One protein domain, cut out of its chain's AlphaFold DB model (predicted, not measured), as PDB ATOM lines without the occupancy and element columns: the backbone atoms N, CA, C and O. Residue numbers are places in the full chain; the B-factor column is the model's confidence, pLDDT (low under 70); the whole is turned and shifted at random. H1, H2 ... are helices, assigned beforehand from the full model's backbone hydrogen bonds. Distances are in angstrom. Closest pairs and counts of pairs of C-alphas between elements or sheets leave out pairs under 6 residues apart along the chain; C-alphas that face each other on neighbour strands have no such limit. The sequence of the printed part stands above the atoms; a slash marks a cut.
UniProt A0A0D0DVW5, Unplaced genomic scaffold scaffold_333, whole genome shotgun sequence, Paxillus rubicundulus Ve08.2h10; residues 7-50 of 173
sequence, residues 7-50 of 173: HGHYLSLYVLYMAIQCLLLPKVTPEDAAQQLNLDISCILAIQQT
ATOM      1  N   HIS A   7      -6.997 -25.849  -9.494       89.06
ATOM      2  CA  HIS A   7      -5.801 -25.128  -9.044       89.06
ATOM      3  C   HIS A   7      -6.152 -23.918  -8.181       89.06
ATOM      4  O   HIS A   7      -5.553 -23.716  -7.128       89.06
ATOM      5  N   GLY A   8      -7.159 -23.142  -8.590       88.44
ATOM      6  CA  GLY A   8      -7.652 -22.006  -7.809       88.44
ATOM      7  C   GLY A   8      -8.212 -22.431  -6.448       88.44
ATOM      8  O   GLY A   8      -7.995 -21.746  -5.450       88.44
ATOM      9  N   HIS A   9      -8.882 -23.582  -6.391       90.19
ATOM     10  CA  HIS A   9      -9.410 -24.138  -5.150       90.19
ATOM     11  C   HIS A   9      -8.294 -24.543  -4.178       90.19
ATOM     12  O   HIS A   9      -8.292 -24.084  -3.036       90.19
ATOM     13  N   TYR A  10      -7.311 -25.326  -4.633       90.38
ATOM     14  CA  TYR A  10      -6.170 -25.718  -3.798       90.38
ATOM     15  C   TYR A  10      -5.326 -24.519  -3.368       90.38
ATOM     16  O   TYR A  10      -4.910 -24.455  -2.216       90.38
ATOM     17  N   LEU A  11      -5.130 -23.538  -4.252       91.69
ATOM     18  CA  LEU A  11      -4.404 -22.317  -3.913       91.69
ATOM     19  C   LEU A  11      -5.141 -21.508  -2.838       91.69
ATOM     20  O   LEU A  11      -4.518 -21.039  -1.891       91.69
ATOM     21  N   SER A  12      -6.471 -21.413  -2.925       91.56
ATOM     22  CA  SER A  12      -7.290 -20.752  -1.901       91.56
ATOM     23  C   SER A  12      -7.224 -21.476  -0.552       91.56
ATOM     24  O   SER A  12      -7.072 -20.829   0.483       91.56
ATOM     25  N   LEU A  13      -7.294 -22.813  -0.550       93.44
ATOM     26  CA  LEU A  13      -7.134 -23.622   0.664       93.44
ATOM     27  C   LEU A  13      -5.738 -23.467   1.275       93.44
ATOM     28  O   LEU A  13      -5.617 -23.352   2.492       93.44
ATOM     29  N   TYR A  14      -4.696 -23.422   0.442       92.75
ATOM     30  CA  TYR A  14      -3.323 -23.253   0.906       92.75
ATOM     31  C   TYR A  14      -3.093 -21.864   1.512       92.75
ATOM     32  O   TYR A  14      -2.515 -21.742   2.586       92.75
ATOM     33  N   VAL A  15      -3.619 -20.807   0.884       91.31
ATOM     34  CA  VAL A  15      -3.569 -19.443   1.438       91.31
ATOM     35  C   VAL A  15      -4.320 -19.352   2.768       91.31
ATOM     36  O   VAL A  15      -3.831 -18.720   3.704       91.31
ATOM     37  N   LEU A  16      -5.472 -20.017   2.887       93.00
ATOM     38  CA  LEU A  16      -6.203 -20.102   4.150       93.00
ATOM     39  C   LEU A  16      -5.387 -20.833   5.228       93.00
ATOM     40  O   LEU A  16      -5.326 -20.366   6.363       93.00
ATOM     41  N   TYR A  17      -4.730 -21.938   4.871       92.06
ATOM     42  CA  TYR A  17      -3.814 -22.655   5.756       92.06
ATOM     43  C   TYR A  17      -2.677 -21.746   6.254       92.06
ATOM     44  O   TYR A  17      -2.478 -21.655   7.465       92.06
ATOM     45  N   MET A  18      -2.013 -21.000   5.362       90.38
ATOM     46  CA  MET A  18      -0.960 -20.046   5.744       90.38
ATOM     47  C   MET A  18      -1.483 -18.967   6.705       90.38
ATOM     48  O   MET A  18      -0.839 -18.653   7.703       90.38
ATOM     49  N   ALA A  19      -2.674 -18.416   6.442       89.38
ATOM     50  CA  ALA A  19      -3.282 -17.401   7.302       89.38
ATOM     51  C   ALA A  19      -3.574 -17.938   8.713       89.38
ATOM     52  O   ALA A  19      -3.292 -17.267   9.704       89.38
ATOM     53  N   ILE A  20      -4.098 -19.164   8.810       89.56
ATOM     54  CA  ILE A  20      -4.337 -19.844  10.089       89.56
ATOM     55  C   ILE A  20      -3.008 -20.116  10.804       89.56
ATOM     56  O   ILE A  20      -2.889 -19.852  11.999       89.56
ATOM     57  N   GLN A  21      -1.998 -20.592  10.080       86.19
ATOM     58  CA  GLN A  21      -0.674 -20.875  10.624       86.19
ATOM     59  C   GLN A  21      -0.028 -19.615  11.234       86.19
ATOM     60  O   GLN A  21       0.467 -19.672  12.361       86.19
ATOM     61  N   CYS A  22      -0.118 -18.466  10.554       82.38
ATOM     62  CA  CYS A  22       0.347 -17.171  11.065       82.38
ATOM     63  C   CYS A  22      -0.351 -16.733  12.362       82.38
ATOM     64  O   CYS A  22       0.259 -16.056  13.187       82.38
ATOM     65  N   LEU A  23      -1.627 -17.087  12.542       86.19
ATOM     66  CA  LEU A  23      -2.399 -16.725  13.735       86.19
ATOM     67  C   LEU A  23      -2.119 -17.647  14.931       86.19
ATOM     68  O   LEU A  23      -2.286 -17.222  16.072       86.19
ATOM     69  N   LEU A  24      -1.733 -18.902  14.679       84.81
ATOM     70  CA  LEU A  24      -1.632 -19.942  15.708       84.81
ATOM     71  C   LEU A  24      -0.200 -20.237  16.179       84.81
ATOM     72  O   LEU A  24      -0.038 -20.770  17.277       84.81
ATOM     73  N   LEU A  25       0.835 -19.923  15.392       78.00
ATOM     74  CA  LEU A  25       2.218 -20.242  15.765       78.00
ATOM     75  C   LEU A  25       2.874 -19.142  16.625       78.00
ATOM     76  O   LEU A  25       2.890 -17.973  16.234       78.00
ATOM     77  N   PRO A  26       3.468 -19.489  17.785       71.88
ATOM     78  CA  PRO A  26       4.240 -18.551  18.594       71.88
ATOM     79  C   PRO A  26       5.579 -18.206  17.928       71.88
ATOM     80  O   PRO A  26       6.075 -18.971  17.110       71.88
ATOM     81  N   LYS A  27       6.152 -17.053  18.321       61.03
ATOM     82  CA  LYS A  27       7.375 -16.411  17.789       61.03
ATOM     83  C   LYS A  27       8.414 -17.407  17.264       61.03
ATOM     84  O   LYS A  27       9.268 -17.893  17.999       61.03
ATOM     85  N   VAL A  28       8.307 -17.645  15.967       70.19
ATOM     86  CA  VAL A  28       9.211 -18.445  15.157       70.19
ATOM     87  C   VAL A  28      10.527 -17.671  15.031       70.19
ATOM     88  O   VAL A  28      10.507 -16.443  14.894       70.19
ATOM     89  N   THR A  29      11.671 -18.350  15.147       86.88
ATOM     90  CA  THR A  29      12.966 -17.699  14.897       86.88
ATOM     91  C   THR A  29      12.990 -17.161  13.459       86.88
ATOM     92  O   THR A  29      12.277 -17.678  12.595       86.88
ATOM     93  N   PRO A  30      13.756 -16.099  13.158       83.75
ATOM     94  CA  PRO A  30      13.842 -15.597  11.789       83.75
ATOM     95  C   PRO A  30      14.315 -16.676  10.803       83.75
ATOM     96  O   PRO A  30      13.844 -16.691   9.666       83.75
ATOM     97  N   GLU A  31      15.182 -17.605  11.230       89.12
ATOM     98  CA  GLU A  31      15.575 -18.752  10.409       89.12
ATOM     99  C   GLU A  31      14.393 -19.682  10.099       89.12
ATOM    100  O   GLU A  31      14.153 -19.999   8.932       89.12
ATOM    101  N   ASP A  32      13.626 -20.080  11.113       85.44
ATOM    102  CA  ASP A  32      12.473 -20.971  10.944       85.44
ATOM    103  C   ASP A  32      11.375 -20.313  10.077       85.44
ATOM    104  O   ASP A  32      10.732 -20.970   9.255       85.44
ATOM    105  N   ALA A  33      11.194 -18.993  10.192       83.81
ATOM    106  CA  ALA A  33      10.239 -18.238   9.380       83.81
ATOM    107  C   ALA A  33      10.662 -18.188   7.903       83.81
ATOM    108  O   ALA A  33       9.824 -18.326   7.008       83.81
ATOM    109  N   ALA A  34      11.963 -18.037   7.634       87.00
ATOM    110  CA  ALA A  34      12.501 -18.091   6.280       87.00
ATOM    111  C   ALA A  34      12.357 -19.493   5.661       87.00
ATOM    112  O   ALA A  34      12.036 -19.619   4.479       87.00
ATOM    113  N   GLN A  35      12.554 -20.553   6.451       89.12
ATOM    114  CA  GLN A  35      12.343 -21.930   5.999       89.12
ATOM    115  C   GLN A  35      10.876 -22.197   5.646       89.12
ATOM    116  O   GLN A  35      10.601 -22.743   4.576       89.12
ATOM    117  N   GLN A  36       9.943 -21.760   6.495       88.81
ATOM    118  CA  GLN A  36       8.511 -21.894   6.231       88.81
ATOM    119  C   GLN A  36       8.104 -21.155   4.951       88.81
ATOM    120  O   GLN A  36       7.447 -21.738   4.092       88.81
ATOM    121  N   LEU A  37       8.570 -19.916   4.766       88.06
ATOM    122  CA  LEU A  37       8.289 -19.145   3.555       88.06
ATOM    123  C   LEU A  37       8.787 -19.856   2.285       88.06
ATOM    124  O   LEU A  37       8.094 -19.875   1.270       88.06
ATOM    125  N   ASN A  38       9.970 -20.476   2.331       93.06
ATOM    126  CA  ASN A  38      10.504 -21.242   1.201       93.06
ATOM    127  C   ASN A  38       9.661 -22.486   0.881       93.06
ATOM    128  O   ASN A  38       9.468 -22.807  -0.298       93.06
ATOM    129  N   LEU A  39       9.141 -23.177   1.901       92.50
ATOM    130  CA  LEU A  39       8.193 -24.279   1.716       92.50
ATOM    131  C   LEU A  39       6.892 -23.778   1.081       92.50
ATOM    132  O   LEU A  39       6.444 -24.355   0.093       92.50
ATOM    133  N   ASP A  40       6.345 -22.667   1.571       92.44
ATOM    134  CA  ASP A  40       5.110 -22.079   1.051       92.44
ATOM    135  C   ASP A  40       5.234 -21.663  -0.415       92.44
ATOM    136  O   ASP A  40       4.375 -21.995  -1.236       92.44
ATOM    137  N   ILE A  41       6.343 -21.009  -0.773       92.81
ATOM    138  CA  ILE A  41       6.659 -20.669  -2.163       92.81
ATOM    139  C   ILE A  41       6.743 -21.945  -3.002       92.81
ATOM    140  O   ILE A  41       6.145 -22.011  -4.076       92.81
ATOM    141  N   SER A  42       7.426 -22.981  -2.511       94.50
ATOM    142  CA  SER A  42       7.572 -24.249  -3.231       94.50
ATOM    143  C   SER A  42       6.226 -24.944  -3.461       94.50
ATOM    144  O   SER A  42       5.966 -25.420  -4.564       94.50
ATOM    145  N   CYS A  43       5.339 -24.960  -2.465       92.19
ATOM    146  CA  CYS A  43       3.996 -25.529  -2.579       92.19
ATOM    147  C   CYS A  43       3.117 -24.744  -3.560       92.19
ATOM    148  O   CYS A  43       2.455 -25.349  -4.404       92.19
ATOM    149  N   ILE A  44       3.136 -23.410  -3.505       92.12
ATOM    150  CA  ILE A  44       2.384 -22.565  -4.443       92.12
ATOM    151  C   ILE A  44       2.896 -22.766  -5.871       92.12
ATOM    152  O   ILE A  44       2.089 -22.957  -6.781       92.12
ATOM    153  N   LEU A  45       4.216 -22.785  -6.072       92.75
ATOM    154  CA  LEU A  45       4.811 -23.046  -7.381       92.75
ATOM    155  C   LEU A  45       4.464 -24.448  -7.879       92.75
ATOM    156  O   LEU A  45       4.068 -24.588  -9.031       92.75
ATOM    157  N   ALA A  46       4.511 -25.471  -7.024       91.69
ATOM    158  CA  ALA A  46       4.091 -26.820  -7.390       91.69
ATOM    159  C   ALA A  46       2.617 -26.855  -7.824       91.69
ATOM    160  O   ALA A  46       2.291 -27.466  -8.841       91.69
ATOM    161  N   ILE A  47       1.726 -26.147  -7.123       90.31
ATOM    162  CA  ILE A  47       0.313 -26.054  -7.512       90.31
ATOM    163  C   ILE A  47       0.157 -25.306  -8.838       90.31
ATOM    164  O   ILE A  47      -0.640 -25.716  -9.670       90.31
ATOM    165  N   GLN A  48       0.886 -24.215  -9.061       88.69
ATOM    166  CA  GLN A  48       0.726 -23.380 -10.256       88.69
ATOM    167  C   GLN A  48       1.391 -23.960 -11.509       88.69
ATOM    168  O   GLN A  48       0.913 -23.720 -12.615       88.69
ATOM    169  N   GLN A  49       2.496 -24.685 -11.348       89.38
ATOM    170  CA  GLN A  49       3.325 -25.166 -12.455       89.38
ATOM    171  C   GLN A  49       3.001 -26.603 -12.868       89.38
ATOM    172  O   GLN A  49       3.373 -27.021 -13.963       89.38
ATOM    173  N   THR A  50       2.316 -27.377 -12.025       88.50
ATOM    174  CA  THR A  50       1.863 -28.711 -12.426       88.50
ATOM    175  C   THR A  50       0.640 -28.601 -13.331       88.50
ATOM    176  O   THR A  50      -0.306 -27.882 -13.039       88.50
TER     177      THR A  50
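What this domain is: This is residues 7 to 50 of the 173 residues of an uncharacterized protein of Paxillus rubicundulus Ve08.2h10 (UniProt A0A0D0DVW5). Two long helices lie side by side as a flat helical hairpin, H1 running one way and H2 folding back nearly antiparallel to it after a tight turn. They come closest toward the open end of the hairpin, while residues 19 to 27 and 29 to 35, near the turn, stand free. The printed part has 44 residues with two named helices, H1 then H2, and no named strand; its class is all helix. It is only just loose, close to compact, with a radius of gyration of the C-alphas of 11.4 A and spans of 32 by 18 by 6 A.

How they stand to each other: H1, residues 7 to 24, and H2, residues 30 to 49, form a helical hairpin. They run opposite ways at a shallow tilt of 13 degrees. They touch, H2 with residues 40 to 48 alone, and their closest C-alphas, those of His 7 and Ile 47, are 6.4 A apart. In H1 and H2 every O i to N i+4 pair is within hydrogen-bond range.

Where its parts are: H1 begins at C-alpha 7, (-5.801, -25.128, -9.044), and is 25.6 A long from first to last C-alpha. H2 is 28.1 A long and ends at C-alpha 49, (3.325, -25.166, -12.455).

The domain as a whole: The C-alphas farthest apart, those of Lys 27 and Thr 50, are 33.1 A apart. The printed part has no cut, and the link from H1 to H2 is tight. Mean pLDDT of the printed part is 87.9, with residue 27 under 70.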